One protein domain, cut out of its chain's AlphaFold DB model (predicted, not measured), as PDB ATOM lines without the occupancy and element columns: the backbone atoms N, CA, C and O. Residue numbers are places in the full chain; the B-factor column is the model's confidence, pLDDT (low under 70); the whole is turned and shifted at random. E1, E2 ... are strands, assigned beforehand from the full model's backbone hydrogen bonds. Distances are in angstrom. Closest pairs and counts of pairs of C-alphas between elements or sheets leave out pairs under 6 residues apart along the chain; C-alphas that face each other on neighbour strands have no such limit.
ATOM      1  N   LEU A   3     100.325 111.315  70.346       91.31
ATOM      2  CA  LEU A   3      99.012 111.213  70.984       91.31
ATOM      3  C   LEU A   3      98.625 109.737  71.116       91.31
ATOM      4  O   LEU A   3      98.412 109.076  70.102       91.31
ATOM      5  N   TYR A   4      98.490 109.247  72.349       92.75
ATOM      6  CA  TYR A   4      98.084 107.864  72.601       92.75
ATOM      7  C   TYR A   4      96.574 107.715  72.673       92.75
ATOM      8  O   TYR A   4      96.023 106.772  72.107       92.75
ATOM      9  N   ASN A   5      95.894 108.621  73.384       93.38
ATOM     10  CA  ASN A   5      94.468 108.458  73.622       93.38
ATOM     11  C   ASN A   5      93.736 109.773  73.917       93.38
ATOM     12  O   ASN A   5      94.280 110.680  74.550       93.38
ATOM     13  N   VAL A   6      92.467 109.831  73.510       93.19
ATOM     14  CA  VAL A   6      91.489 110.845  73.921       93.19
ATOM     15  C   VAL A   6      90.211 110.106  74.297       93.19
ATOM     16  O   VAL A   6      89.517 109.571  73.438       93.19
ATOM     17  N   THR A   7      89.905 110.054  75.591       94.62
ATOM     18  CA  THR A   7      88.752 109.307  76.120       94.62
ATOM     19  C   THR A   7      87.751 110.235  76.776       94.62
ATOM     20  O   THR A   7      88.124 111.127  77.531       94.62
ATOM     21  N   GLU A   8      86.466 110.010  76.514       93.50
ATOM     22  CA  GLU A   8      85.385 110.727  77.184       93.50
ATOM     23  C   GLU A   8      84.895 109.956  78.414       93.50
ATOM     24  O   GLU A   8      84.602 108.761  78.355       93.50
ATOM     25  N   SER A   9      84.740 110.659  79.534       92.94
ATOM     26  CA  SER A   9      84.024 110.177  80.712       92.94
ATOM     27  C   SER A   9      83.284 111.334  81.374       92.94
ATOM     28  O   SER A   9      83.885 112.353  81.702       92.94
ATOM     29  N   ASN A  10      81.969 111.198  81.581       88.25
ATOM     30  CA  ASN A  10      81.139 112.212  82.247       88.25
ATOM     31  C   ASN A  10      81.328 113.640  81.685       88.25
ATOM     32  O   ASN A  10      81.450 114.593  82.454       88.25
ATOM     33  N   ARG A  11      81.357 113.795  80.350       88.12
ATOM     34  CA  ARG A  11      81.599 115.076  79.642       88.12
ATOM     35  C   ARG A  11      82.973 115.707  79.901       88.12
ATOM     36  O   ARG A  11      83.168 116.892  79.653       88.12
ATOM     37  N   THR A  12      83.909 114.929  80.425       93.75
ATOM     38  CA  THR A  12      85.313 115.305  80.564       93.75
ATOM     39  C   THR A  12      86.127 114.454  79.602       93.75
ATOM     40  O   THR A  12      85.888 113.254  79.478       93.75
ATOM     41  N   TYR A  13      87.096 115.064  78.937       94.94
ATOM     42  CA  TYR A  13      87.979 114.405  77.989       94.94
ATOM     43  C   TYR A  13      89.351 114.235  78.623       94.94
ATOM     44  O   TYR A  13      89.992 115.222  78.973       94.94
ATOM     45  N   SER A  14      89.784 112.990  78.799       95.88
ATOM     46  CA  SER A  14      91.122 112.641  79.265       95.88
ATOM     47  C   SER A  14      92.025 112.415  78.062       95.88
ATOM     48  O   SER A  14      91.752 111.547  77.232       95.88
ATOM     49  N   ILE A  15      93.092 113.199  77.980       96.06
ATOM     50  CA  ILE A  15      94.066 113.189  76.892       96.06
ATOM     51  C   ILE A  15      95.366 112.611  77.433       96.06
ATOM     52  O   ILE A  15      95.881 113.106  78.435       96.06
ATOM     53  N   GLU A  16      95.899 111.598  76.760       95.94
ATOM     54  CA  GLU A  16      97.197 110.995  77.050       95.94
ATOM     55  C   GLU A  16      98.146 111.208  75.873       95.94
ATOM     56  O   GLU A  16      97.844 110.836  74.736       95.94
ATOM     57  N   ILE A  17      99.291 111.827  76.144       93.44
ATOM     58  CA  ILE A  17     100.239 112.242  75.111       93.44
ATOM     59  C   ILE A  17     101.675 112.139  75.616       93.44
ATOM     60  O   ILE A  17     101.970 112.581  76.724       93.44
ATOM     61  N   ALA A  18     102.577 111.592  74.804       91.31
ATOM     62  CA  ALA A  18     104.012 111.656  75.055       91.31
ATOM     63  C   ALA A  18     104.608 112.910  74.421       91.31
ATOM     64  O   ALA A  18     104.517 113.115  73.194       91.31
ATOM     65  N   PRO A  19     105.280 113.745  75.229       87.25
ATOM     66  CA  PRO A  19     106.146 114.748  74.680       87.25
ATOM     67  C   PRO A  19     107.315 114.120  73.938       87.25
ATOM     68  O   PRO A  19     107.828 113.080  74.324       87.25
ATOM     69  N   SER A  20     107.720 114.734  72.833       82.50
ATOM     70  CA  SER A  20     108.848 114.230  72.057       82.50
ATOM     71  C   SER A  20     109.514 115.380  71.334       82.50
ATOM     72  O   SER A  20     108.826 116.219  70.736       82.50
ATOM     73  N   VAL A  21     110.840 115.409  71.439       77.81
ATOM     74  CA  VAL A  21     111.716 116.434  70.880       77.81
ATOM     75  C   VAL A  21     112.594 115.797  69.812       77.81
ATOM     76  O   VAL A  21     113.473 114.989  70.114       77.81
ATOM     77  N   GLY A  22     112.367 116.193  68.559       71.31
ATOM     78  CA  GLY A  22     113.229 115.873  67.426       71.31
ATOM     79  C   GLY A  22     113.969 117.124  66.970       71.31
ATOM     80  O   GLY A  22     113.343 118.148  66.719       71.31
ATOM     81  N   VAL A  23     115.293 117.043  66.864       68.50
ATOM     82  CA  VAL A  23     116.163 118.171  66.500       68.50
ATOM     83  C   VAL A  23     117.195 117.727  65.470       68.50
ATOM     84  O   VAL A  23     117.626 116.573  65.474       68.50
ATOM     85  N   VAL A  24     117.578 118.639  64.577       63.50
ATOM     86  CA  VAL A  24     118.640 118.441  63.581       63.50
ATOM     87  C   VAL A  24     119.651 119.574  63.758       63.50
ATOM     88  O   VAL A  24     119.298 120.729  63.559       63.50
ATOM     89  N   GLY A  25     120.896 119.247  64.118       66.25
ATOM     90  CA  GLY A  25     121.946 120.237  64.399       66.25
ATOM     91  C   GLY A  25     122.030 120.651  65.874       66.25
ATOM     92  O   GLY A  25     121.533 119.945  66.753       66.25
ATOM     93  N   ASP A  26     122.701 121.775  66.134       67.25
ATOM     94  CA  ASP A  26     122.780 122.371  67.472       67.25
ATOM     95  C   ASP A  26     121.400 122.905  67.883       67.25
ATOM     96  O   ASP A  26     120.722 123.555  67.087       67.25
ATOM     97  N   TRP A  27     120.971 122.626  69.115       75.06
ATOM     98  CA  TRP A  27     119.646 123.008  69.607       75.06
ATOM     99  C   TRP A  27     119.686 123.432  71.078       75.06
ATOM    100  O   TRP A  27     120.558 122.998  71.836       75.06
ATOM    101  N   GLU A  28     118.724 124.264  71.483       74.44
ATOM    102  CA  GLU A  28     118.555 124.725  72.863       74.44
ATOM    103  C   GLU A  28     117.358 124.042  73.545       74.44
ATOM    104  O   GLU A  28     116.319 123.867  72.905       74.44
ATOM    105  N   PRO A  29     117.455 123.697  74.845       79.75
ATOM    106  CA  PRO A  29     116.339 123.162  75.620       79.75
ATOM    107  C   PRO A  29     115.044 123.978  75.510       79.75
ATOM    108  O   PRO A  29     115.060 125.210  75.570       79.75
ATOM    109  N   PHE A  30     113.902 123.288  75.460       81.12
ATOM    110  CA  PHE A  30     112.597 123.938  75.574       81.12
ATOM    111  C   PHE A  30     112.261 124.129  77.051       81.12
ATOM    112  O   PHE A  30     112.138 123.151  77.793       81.12
ATOM    113  N   HIS A  31     112.095 125.376  77.474       83.25
ATOM    114  CA  HIS A  31     111.790 125.708  78.862       83.25
ATOM    115  C   HIS A  31     110.307 126.016  79.066       83.25
ATOM    116  O   HIS A  31     109.645 126.583  78.194       83.25
ATOM    117  N   HIS A  32     109.812 125.647  80.245       84.00
ATOM    118  CA  HIS A  32     108.438 125.840  80.704       84.00
ATOM    119  C   HIS A  32     107.372 125.353  79.715       84.00
ATOM    120  O   HIS A  32     106.362 126.012  79.465       84.00
ATOM    121  N   VAL A  33     107.582 124.165  79.164       87.00
ATOM    122  CA  VAL A  33     106.664 123.574  78.201       87.00
ATOM    123  C   VAL A  33     105.345 123.235  78.883       87.00
ATOM    124  O   VAL A  33     105.284 122.654  79.973       87.00
ATOM    125  N   SER A  34     104.261 123.586  78.209       90.94
ATOM    126  CA  SER A  34     102.911 123.160  78.537       90.94
ATOM    127  C   SER A  34     102.295 122.465  77.335       90.94
ATOM    128  O   SER A  34     102.446 122.920  76.207       90.94
ATOM    129  N   VAL A  35     101.559 121.384  77.568       91.19
ATOM    130  CA  VAL A  35     100.618 120.862  76.574       91.19
ATOM    131  C   VAL A  35      99.302 121.595  76.759       91.19
ATOM    132  O   VAL A  35      98.838 121.787  77.886       91.19
ATOM    133  N   LEU A  36      98.683 121.999  75.662       92.75
ATOM    134  CA  LEU A  36      97.367 122.615  75.664       92.75
ATOM    135  C   LEU A  36      96.462 121.937  74.652       92.75
ATOM    136  O   LEU A  36      96.917 121.468  73.606       92.75
ATOM    137  N   ALA A  37      95.169 121.928  74.959       94.62
ATOM    138  CA  ALA A  37      94.150 121.569  73.993       94.62
ATOM    139  C   ALA A  37      93.222 122.755  73.741       94.62
ATOM    140  O   ALA A  37      92.783 123.435  74.673       94.62
ATOM    141  N   LYS A  38      92.949 123.011  72.463       94.81
ATOM    142  CA  LYS A  38      92.096 124.096  71.986       94.81
ATOM    143  C   LYS A  38      90.766 123.549  71.488       94.81
ATOM    144  O   LYS A  38      90.725 122.455  70.922       94.81
ATOM    145  N   ASN A  39      89.694 124.307  71.677       94.12
ATOM    146  CA  ASN A  39      88.389 124.007  71.092       94.12
ATOM    147  C   ASN A  39      88.354 124.375  69.592       94.12
ATOM    148  O   ASN A  39      89.349 124.823  69.016       94.12
ATOM    149  N   LYS A  40      87.197 124.200  68.944       93.00
ATOM    150  CA  LYS A  40      87.011 124.498  67.508       93.00
ATOM    151  C   LYS A  40      87.227 125.966  67.129       93.00
ATOM    152  O   LYS A  40      87.447 126.259  65.959       93.00
ATOM    153  N   ASN A  41      87.137 126.877  68.096       92.94
ATOM    154  CA  ASN A  41      87.340 128.309  67.886       92.94
ATOM    155  C   ASN A  41      88.819 128.703  68.055       92.94
ATOM    156  O   ASN A  41      89.166 129.863  67.861       92.94
ATOM    157  N   GLY A  42      89.687 127.759  68.440       87.31
ATOM    158  CA  GLY A  42      91.091 128.021  68.751       87.31
ATOM    159  C   GLY A  42      91.341 128.508  70.183       87.31
ATOM    160  O   GLY A  42      92.480 128.838  70.514       87.31
ATOM    161  N   GLU A  43      90.325 128.524  71.047       93.38
ATOM    162  CA  GLU A  43      90.458 128.929  72.450       93.38
ATOM    163  C   GLU A  43      91.008 127.774  73.290       93.38
ATOM    164  O   GLU A  43      90.641 126.617  73.081       93.38
ATOM    165  N   VAL A  44      91.874 128.069  74.261       92.88
ATOM    166  CA  VAL A  44      92.451 127.051  75.151       92.88
ATOM    167  C   VAL A  44      91.375 126.524  76.105       92.88
ATOM    168  O   VAL A  44      90.906 127.248  76.977       92.88
ATOM    169  N   SER A  45      91.021 125.246  75.963       94.38
ATOM    170  CA  SER A  45      90.063 124.548  76.833       94.38
ATOM    171  C   SER A  45      90.726 124.036  78.116       94.38
ATOM    172  O   SER A  45      90.140 124.045  79.198       94.38
ATOM    173  N   CYS A  46      91.979 123.600  78.011       94.69
ATOM    174  CA  CYS A  46      92.734 122.988  79.099       94.69
ATOM    175  C   CYS A  46      94.236 123.101  78.821       94.69
ATOM    176  O   CYS A  46      94.678 123.160  77.669       94.69
ATOM    177  N   ARG A  47      95.026 123.115  79.897       94.38
ATOM    178  CA  ARG A  47      96.484 123.220  79.854       94.38
ATOM    179  C   ARG A  47      97.101 122.357  80.946       94.38
ATOM    180  O   ARG A  47      96.615 122.339  82.076       94.38
ATOM    181  N   LYS A  48      98.214 121.704  80.628       94.94
ATOM    182  CA  LYS A  48      99.062 120.996  81.583       94.94
ATOM    183  C   LYS A  48     100.506 121.436  81.411       94.94
ATOM    184  O   LYS A  48     101.101 121.210  80.365       94.94
ATOM    185  N   HIS A  49     101.074 122.016  82.461       93.62
ATOM    186  CA  HIS A  49     102.508 122.259  82.525       93.62
ATOM    187  C   HIS A  49     103.261 120.933  82.676       93.62
ATOM    188  O   HIS A  49     102.902 120.120  83.538       93.62
ATOM    189  N   ILE A  50     104.276 120.724  81.836       91.12
ATOM    190  CA  ILE A  50     105.095 119.504  81.790       91.12
ATOM    191  C   ILE A  50     106.574 119.758  82.116       91.12
ATOM    192  O   ILE A  50     107.343 118.806  82.205       91.12
ATOM    193  N   GLY A  51     106.959 121.015  82.359       89.88
ATOM    194  CA  GLY A  51     108.317 121.397  82.746       89.88
ATOM    195  C   GLY A  51     109.240 121.602  81.549       89.88
ATOM    196  O   GLY A  51     108.809 122.044  80.488       89.88
ATOM    197  N   ASP A  52     110.523 121.302  81.733       88.69
ATOM    198  CA  ASP A  52     111.557 121.565  80.734       88.69
ATOM    199  C   ASP A  52     111.897 120.305  79.929       88.69
ATOM    200  O   ASP A  52     112.152 119.236  80.491       88.69
ATOM    201  N   LEU A  53     111.985 120.450  78.606       86.69
ATOM    202  CA  LEU A  53     112.436 119.399  77.697       86.69
ATOM    203  C   LEU A  53     113.900 119.665  77.319       86.69
ATOM    204  O   LEU A  53     114.205 120.385  76.369       86.69
ATOM    205  N   THR A  54     114.817 119.102  78.109       84.44
ATOM    206  CA  THR A  54     116.271 119.364  78.040       84.44
ATOM    207  C   THR A  54     117.071 118.357  77.215       84.44
ATOM    208  O   THR A  54     118.269 118.537  76.999       84.44
ATOM    209  N   LYS A  55     116.432 117.279  76.762       82.75
ATOM    210  CA  LYS A  55     117.029 116.205  75.960       82.75
ATOM    211  C   LYS A  55     116.181 115.914  74.722       82.75
ATOM    212  O   LYS A  55     114.962 116.060  74.746       82.75
ATOM    213  N   SER A  56     116.824 115.477  73.646       81.69
ATOM    214  CA  SER A  56     116.123 114.927  72.486       81.69
ATOM    215  C   SER A  56     115.557 113.540  72.799       81.69
ATOM    216  O   SER A  56     116.143 112.806  73.599       81.69
ATOM    217  N   GLY A  57     114.493 113.158  72.101       82.00
ATOM    218  CA  GLY A  57     113.826 111.867  72.245       82.00
ATOM    219  C   GLY A  57     112.447 111.981  72.884       82.00
ATOM    220  O   GLY A  57     111.884 113.075  73.003       82.00
ATOM    221  N   ASP A  58     111.918 110.823  73.263       85.38
ATOM    222  CA  ASP A  58     110.584 110.687  73.831       85.38
ATOM    223  C   ASP A  58     110.622 110.846  75.353       85.38
ATOM    224  O   ASP A  58     111.539 110.383  76.036       85.38
ATOM    225  N   TYR A  59     109.618 111.541  75.869       89.19
ATOM    226  CA  TYR A  59     109.400 111.774  77.287       89.19
ATOM    227  C   TYR A  59     108.250 110.902  77.778       89.19
ATOM    228  O   TYR A  59     107.419 110.442  76.995       89.19
ATOM    229  N   GLU A  60     108.185 110.726  79.096       91.56
ATOM    230  CA  GLU A  60     107.092 109.996  79.730       91.56
ATOM    231  C   GLU A  60     105.724 110.585  79.340       91.56
ATOM    232  O   GLU A  60     105.569 111.817  79.316       91.56
ATOM    233  N   PRO A  61     104.722 109.730  79.058       93.31
ATOM    234  CA  PRO A  61     103.375 110.179  78.761       93.31
ATOM    235  C   PRO A  61     102.806 111.024  79.896       93.31
ATOM    236  O   PRO A  61     102.948 110.717  81.083       93.31
ATOM    237  N   VAL A  62     102.108 112.087  79.521       93.69
ATOM    238  CA  VAL A  62     101.356 112.922  80.447       93.69
ATOM    239  C   VAL A  62      99.872 112.792  80.165       93.69
ATOM    240  O   VAL A  62      99.436 112.743  79.013       93.69
ATOM    241  N   THR A  63      99.088 112.790  81.238       95.19
ATOM    242  CA  THR A  63      97.629 112.802  81.161       95.19
ATOM    243  C   THR A  63      97.082 114.111  81.704       95.19
ATOM    244  O   THR A  63      97.520 114.606  82.750       95.19
ATOM    245  N   PHE A  64      96.107 114.682  81.004       94.56
ATOM    246  CA  PHE A  64      95.384 115.867  81.449       94.56
ATOM    247  C   PHE A  64      93.935 115.846  80.972       94.56
ATOM    248  O   PHE A  64      93.581 115.118  80.047       94.56
ATOM    249  N   THR A  65      93.086 116.617  81.648       95.75
ATOM    250  CA  THR A  65      91.637 116.598  81.439       95.75
ATOM    251  C   THR A  65      91.106 117.932  80.933       95.75
ATOM    252  O   THR A  65      91.592 119.000  81.311       95.75
ATOM    253  N   CYS A  66      90.082 117.859  80.088       94.75
ATOM    254  CA  CYS A  66      89.427 119.004  79.463       94.75
ATOM    255  C   CYS A  66      87.911 118.877  79.617       94.75
ATOM    256  O   CYS A  66      87.360 117.790  79.471       94.75
ATOM    257  N   ASN A  67      87.225 119.985  79.900       94.12
ATOM    258  CA  ASN A  67      85.764 119.994  80.086       94.12
ATOM    259  C   ASN A  67      84.989 120.146  78.766       94.12
ATOM    260  O   ASN A  67      83.762 120.140  78.754       94.12
ATOM    261  N   GLU A  68      85.705 120.328  77.660       93.94
ATOM    262  CA  GLU A  68      85.165 120.440  76.310       93.94
ATOM    263  C   GLU A  68      85.998 119.561  75.376       93.94
ATOM    264  O   GLU A  68      87.188 119.343  75.623       93.94
ATOM    265  N   PHE A  69      85.370 119.072  74.304       93.69
ATOM    266  CA  PHE A  69      86.044 118.274  73.293       93.69
ATOM    267  C   PHE A  69      87.163 119.088  72.613       93.69
ATOM    268  O   PHE A  69      86.891 120.134  72.002       93.69
ATOM    269  N   PRO A  70      88.423 118.630  72.691       94.06
ATOM    270  CA  PRO A  70      89.532 119.305  72.037       94.06
ATOM    271  C   PRO A  70      89.465 119.103  70.518       94.06
ATOM    272  O   PRO A  70      89.248 117.998  70.041       94.06
ATOM    273  N   HIS A  71      89.707 120.157  69.743       95.00
ATOM    274  CA  HIS A  71      89.897 120.075  68.288       95.00
ATOM    275  C   HIS A  71      91.369 120.146  67.883       95.00
ATOM    276  O   HIS A  71      91.743 119.726  66.789       95.00
ATOM    277  N   THR A  72      92.225 120.694  68.742       93.56
ATOM    278  CA  THR A  72      93.669 120.756  68.503       93.56
ATOM    279  C   THR A  72      94.415 120.501  69.798       93.56
ATOM    280  O   THR A  72      94.031 121.038  70.832       93.56
ATOM    281  N   ILE A  73      95.494 119.726  69.748       93.31
ATOM    282  CA  ILE A  73      96.405 119.486  70.871       93.31
ATOM    283  C   ILE A  73      97.808 119.903  70.427       93.31
ATOM    284  O   ILE A  73      98.278 119.476  69.374       93.31
ATOM    285  N   THR A  74      98.469 120.772  71.187       90.12
ATOM    286  CA  THR A  74      99.793 121.314  70.833       90.12
ATOM    287  C   THR A  74     100.563 121.766  72.080       90.12
ATOM    288  O   THR A  74     100.109 121.537  73.201       90.12
ATOM    289  N   TYR A  75     101.725 122.389  71.889       85.88
ATOM    290  CA  TYR A  75     102.541 122.951  72.959       85.88
ATOM    291  C   TYR A  75     102.416 124.468  73.064       85.88
ATOM    292  O   TYR A  75     102.178 125.163  72.081       85.88
ATOM    293  N   GLU A  76     102.661 124.964  74.267       84.81
ATOM    294  CA  GLU A  76     103.063 126.335  74.568       84.81
ATOM    295  C   GLU A  76     104.415 126.283  75.276       84.81
ATOM    296  O   GLU A  76     104.659 125.385  76.084       84.81
ATOM    297  N   ILE A  77     105.310 127.204  74.925       79.69
ATOM    298  CA  ILE A  77     106.711 127.209  75.349       79.69
ATOM    299  C   ILE A  77     107.082 128.670  75.624       79.69
ATOM    300  O   ILE A  77     106.856 129.521  74.765       79.69
ATOM    301  N   ASP A  78     107.618 128.968  76.814       67.62
ATOM    302  CA  ASP A  78     107.834 130.351  77.292       67.62
ATOM    303  C   ASP A  78     108.886 131.130  76.495       67.62
ATOM    304  O   ASP A  78     108.916 132.362  76.503       67.62
ATOM    305  N   ARG A  79     109.788 130.416  75.831       58.09
ATOM    306  CA  ARG A  79     110.820 130.991  74.979       58.09
ATOM    307  C   ARG A  79     110.628 130.445  73.594       58.09
ATOM    308  O   ARG A  79     110.609 129.230  73.460       58.09
ATOM    309  N   ASP A  80     110.538 131.357  72.632       55.81
ATOM    310  CA  ASP A  80     110.553 131.098  71.199       55.81
ATOM    311  C   ASP A  80     111.710 130.131  70.882       55.81
ATOM    312  O   ASP A  80     112.860 130.556  70.769       55.81
ATOM    313  N   PRO A  81     111.456 128.812  70.803       50.28
ATOM    314  CA  PRO A  81     112.497 127.838  70.499       50.28
ATOM    315  C   PRO A  81     112.719 127.771  68.982       50.28
ATOM    316  O   PRO A  81     113.433 126.916  68.458       50.28
ATOM    317  N   CYS A  82     112.056 128.675  68.267       54.25
ATOM    318  CA  CYS A  82     112.097 128.884  66.848       54.25
ATOM    319  C   CYS A  82     113.376 129.629  66.446       54.25
ATOM    320  O   CYS A  82     113.344 130.589  65.679       54.25
ATOM    321  N   SER A  83     114.540 129.140  66.888       53.38
ATOM    322  CA  SER A  83     115.692 129.158  65.990       53.38
ATOM    323  C   SER A  83     115.238 128.583  64.641       53.38
ATOM    324  O   SER A  83     114.476 127.611  64.616       53.38
ATOM    325  N   GLN A  84     115.643 129.193  63.521       50.38
ATOM    326  CA  GLN A  84     115.301 128.687  62.185       50.38
ATOM    327  C   GLN A  84     115.510 127.164  62.114       50.38
ATOM    328  O   GLN A  84     116.594 126.678  62.427       50.38
ATOM    329  N   GLY A  85     114.480 126.422  61.696       54.25
ATOM    330  CA  GLY A  85     114.549 124.966  61.516       54.25
ATOM    331  C   GLY A  85     113.999 124.110  62.664       54.25
ATOM    332  O   GLY A  85     113.978 122.887  62.533       54.25
ATOM    333  N   THR A  86     113.502 124.698  63.757       61.84
ATOM    334  CA  THR A  86     112.763 123.933  64.775       61.84
ATOM    335  C   THR A  86     111.358 123.586  64.269       61.84
ATOM    336  O   THR A  86     110.643 124.439  63.748       61.84
ATOM    337  N   SER A  87     110.923 122.333  64.424       63.50
ATOM    338  CA  SER A  87     109.541 121.935  64.128       63.50
ATOM    339  C   SER A  87     108.881 121.358  65.371       63.50
ATOM    340  O   SER A  87     109.470 120.543  66.081       63.50
ATOM    341  N   VAL A  88     107.647 121.778  65.633       70.94
ATOM    342  CA  VAL A  88     106.811 121.199  66.686       70.94
ATOM    343  C   VAL A  88     105.666 120.426  66.053       70.94
ATOM    344  O   VAL A  88     105.160 120.767  64.985       70.94
ATOM    345  N   SER A  89     105.253 119.345  66.701       77.00
ATOM    346  CA  SER A  89     104.056 118.615  66.294       77.00
ATOM    347  C   SER A  89     102.825 119.236  66.950       77.00
ATOM    348  O   SER A  89     102.877 119.668  68.101       77.00
ATOM    349  N   LYS A  90     101.704 119.225  66.237       86.56
ATOM    350  CA  LYS A  90     100.362 119.365  66.803       86.56
ATOM    351  C   LYS A  90      99.489 118.228  66.281       86.56
ATOM    352  O   LYS A  90      99.776 117.661  65.231       86.56
ATOM    353  N   TYR A  91      98.420 117.919  66.992       92.19
ATOM    354  CA  TYR A  91      97.375 117.018  66.520       92.19
ATOM    355  C   TYR A  91      96.101 117.812  66.275       92.19
ATOM    356  O   TYR A  91      95.694 118.599  67.131       92.19
ATOM    357  N   VAL A  92      95.479 117.606  65.118       93.44
ATOM    358  CA  VAL A  92      94.205 118.224  64.740       93.44
ATOM    359  C   VAL A  92      93.179 117.119  64.543       93.44
ATOM    360  O   VAL A  92      93.456 116.105  63.904       93.44
ATOM    361  N   TYR A  93      92.004 117.288  65.133       94.38
ATOM    362  CA  TYR A  93      90.921 116.329  64.981       94.38
ATOM    363  C   TYR A  93      90.210 116.538  63.639       94.38
ATOM    364  O   TYR A  93      89.728 117.638  63.359       94.38
ATOM    365  N   ASN A  94      90.132 115.487  62.822       92.81
ATOM    366  CA  ASN A  94      89.365 115.463  61.583       92.81
ATOM    367  C   ASN A  94      87.971 114.860  61.850       92.81
ATOM    368  O   ASN A  94      87.855 113.637  61.963       92.81
ATOM    369  N   PRO A  95      86.906 115.682  61.909       90.75
ATOM    370  CA  PRO A  95      85.562 115.201  62.211       90.75
ATOM    371  C   PRO A  95      84.929 114.386  61.075       90.75
ATOM    372  O   PRO A  95      83.998 113.631  61.333       90.75
ATOM    373  N   GLU A  96      85.398 114.518  59.829       93.88
ATOM    374  CA  GLU A  96      84.853 113.755  58.693       93.88
ATOM    375  C   GLU A  96      85.285 112.289  58.731       93.88
ATOM    376  O   GLU A  96      84.583 111.411  58.233       93.88
ATOM    377  N   GLN A  97      86.458 112.036  59.312       93.00
ATOM    378  CA  GLN A  97      87.066 110.712  59.389       93.00
ATOM    379  C   GLN A  97      87.117 110.158  60.821       93.00
ATOM    380  O   GLN A  97      87.588 109.038  61.000       93.00
ATOM    381  N   ASP A  98      86.648 110.928  61.811       90.06
ATOM    382  CA  ASP A  98      86.670 110.586  63.241       90.06
ATOM    383  C   ASP A  98      88.071 110.157  63.718       90.06
ATOM    384  O   ASP A  98      88.272 109.104  64.322       90.06
ATOM    385  N   LEU A  99      89.092 110.948  63.361       93.62
ATOM    386  CA  LEU A  99      90.484 110.614  63.666       93.62
ATOM    387  C   LEU A  99      91.367 111.836  63.911       93.62
ATOM    388  O   LEU A  99      91.158 112.916  63.363       93.62
ATOM    389  N   TRP A 100      92.403 111.637  64.723       93.75
ATOM    390  CA  TRP A 100      93.425 112.639  65.008       93.75
ATOM    391  C   TRP A 100      94.553 112.574  63.982       93.75
ATOM    392  O   TRP A 100      95.180 111.532  63.802       93.75
ATOM    393  N   GLN A 101      94.836 113.701  63.333       93.75
ATOM    394  CA  GLN A 101      95.890 113.822  62.330       93.75
ATOM    395  C   GLN A 101      97.085 114.597  62.900       93.75
ATOM    396  O   GLN A 101      96.896 115.691  63.443       93.75
ATOM    397  N   PRO A 102      98.318 114.066  62.797       90.38
ATOM    398  CA  PRO A 102      99.509 114.813  63.159       90.38
ATOM    399  C   PRO A 102      99.825 115.854  62.081       90.38
ATOM    400  O   PRO A 102      99.958 115.532  60.902       90.38
ATOM    401  N   GLU A 103     100.028 117.095  62.499       86.94
ATOM    402  CA  GLU A 103     100.551 118.174  61.667       86.94
ATOM    403  C   GLU A 103     101.894 118.642  62.230       86.94
ATOM    404  O   GLU A 103     102.069 118.801  63.442       86.94
ATOM    405  N   LYS A 104     102.860 118.882  61.341       75.44
ATOM    406  CA  LYS A 104     104.112 119.550  61.700       75.44
ATOM    407  C   LYS A 104     103.936 121.042  61.484       75.44
ATOM    408  O   LYS A 104     103.523 121.463  60.408       75.44
ATOM    409  N   VAL A 105     104.252 121.821  62.505       70.88
ATOM    410  CA  VAL A 105     104.328 123.274  62.415       70.88
ATOM    411  C   VAL A 105     105.800 123.635  62.459       70.88
ATOM    412  O   VAL A 105     106.479 123.394  63.459       70.88
ATOM    413  N   GLU A 106     106.297 124.150  61.341       66.38
ATOM    414  CA  GLU A 106     107.631 124.726  61.284       66.38
ATOM    415  C   GLU A 106     107.604 126.111  61.918       66.38
ATOM    416  O   GLU A 106     106.693 126.916  61.714       66.38
ATOM    417  N   CYS A 107     108.618 126.371  62.721       63.59
ATOM    418  CA  CYS A 107     108.916 127.687  63.232       63.59
ATOM    419  C   CYS A 107     109.390 128.606  62.092       63.59
ATOM    420  O   CYS A 107     110.582 128.635  61.781       63.59
ATOM    421  N   GLU A 108     108.492 129.367  61.463       51.50
ATOM    422  CA  GLU A 108     108.894 130.461  60.569       51.50
ATOM    423  C   GLU A 108     109.132 131.751  61.367       51.50
ATOM    424  O   GLU A 108     108.353 132.116  62.247       51.50
TER     425      GLU A 108
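AT A GLANCE: This is residues 3 to 108 of the 114 residues of an uncharacterized protein of Haloarcula salaria (UniProt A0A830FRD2). Two antiparallel sheets lie face to face as a sandwich: a strongly twisted sheet of five strands, E4 E3 E6 E7 E8, and a smaller sheet of three, E1 E2 E5. Strands run along the longest axis, with the tight links at one end and the links E2 to E3, E4 to E5 and E6 to E7 at the other. The printed part has 106 residues with eight named strands, E1 to E8 in chain order, and no named helix; the class is all strand. The whole is compact, with a radius of gyration of the C-alphas of 13.9 A, and its outline is elongated, 44 by 26 by 22 A.

HOW THE PARTS SIT: The larger sheet has the order E4, residues 44 to 53, E3, 30 to 38, E6, 72 to 76, E7, 87 to 94, and E8, 99 to 106. E3 and E4 form a hairpin, with N 35 and O 48 2.8 A apart; E3 bends by 56 degrees at residue 33 and E4 by 56 degrees at residue 50. E3 and E6 are antiparallel, with N 36 and O 74 at 2.9 A. E6, E7 and E8 form a meander, each strand the antiparallel neighbour of the one before; N 73 and O 91 are 2.9 A apart, and N 90 and O 103 also 2.9 A. In the smaller sheet, E2, residues 12 to 18, is the inner strand between E1, 3 to 9, and E5, 62 to 66. N 7 and O 14 are 2.9 A apart in the hairpin E1 and E2, and N 15 and O 64 are 2.9 A apart between E2 and E5. The parts of the two sheets that face each other are 9.2 A apart centre to centre, with their best planes 10 degrees apart, and the strands of the one sheet stand at 36 degrees to those of the other. Between edge strands E4 and E5, the closest C-alphas are those of Cys 46 and Cys 66, 5.2 A apart. E1 and E8 are near each other, with 5 pairs of C-alphas within 10 A.

IN THESE COORDINATES: E1 begins at C-alpha 3, (99.012, 111.213, 70.984). E4, the longest strand by residues, spans 21.6 A from C-alpha 44 to C-alpha 53; E3 spans 20.8 A, E7 21.3 A and E2 19.8 A. E1 spans 17.9 A, E5 13.4 A and E6 12.5 A. E8 spans 22.3 A and ends at C-alpha 106, (107.631, 124.726, 61.284).

THE WHOLE: The two C-alphas farthest apart, those of Asn 10 and Asp 26, are 45.3 A apart. The printed part has no cut. The link E2 to E3, 11 residues, is long; residues 20 to 21 pair antiparallel with residues 57 to 58. Mean pLDDT of the printed part is 84.7, with residues 23 to 26, 78 to 87 and 106 to 108 under 70.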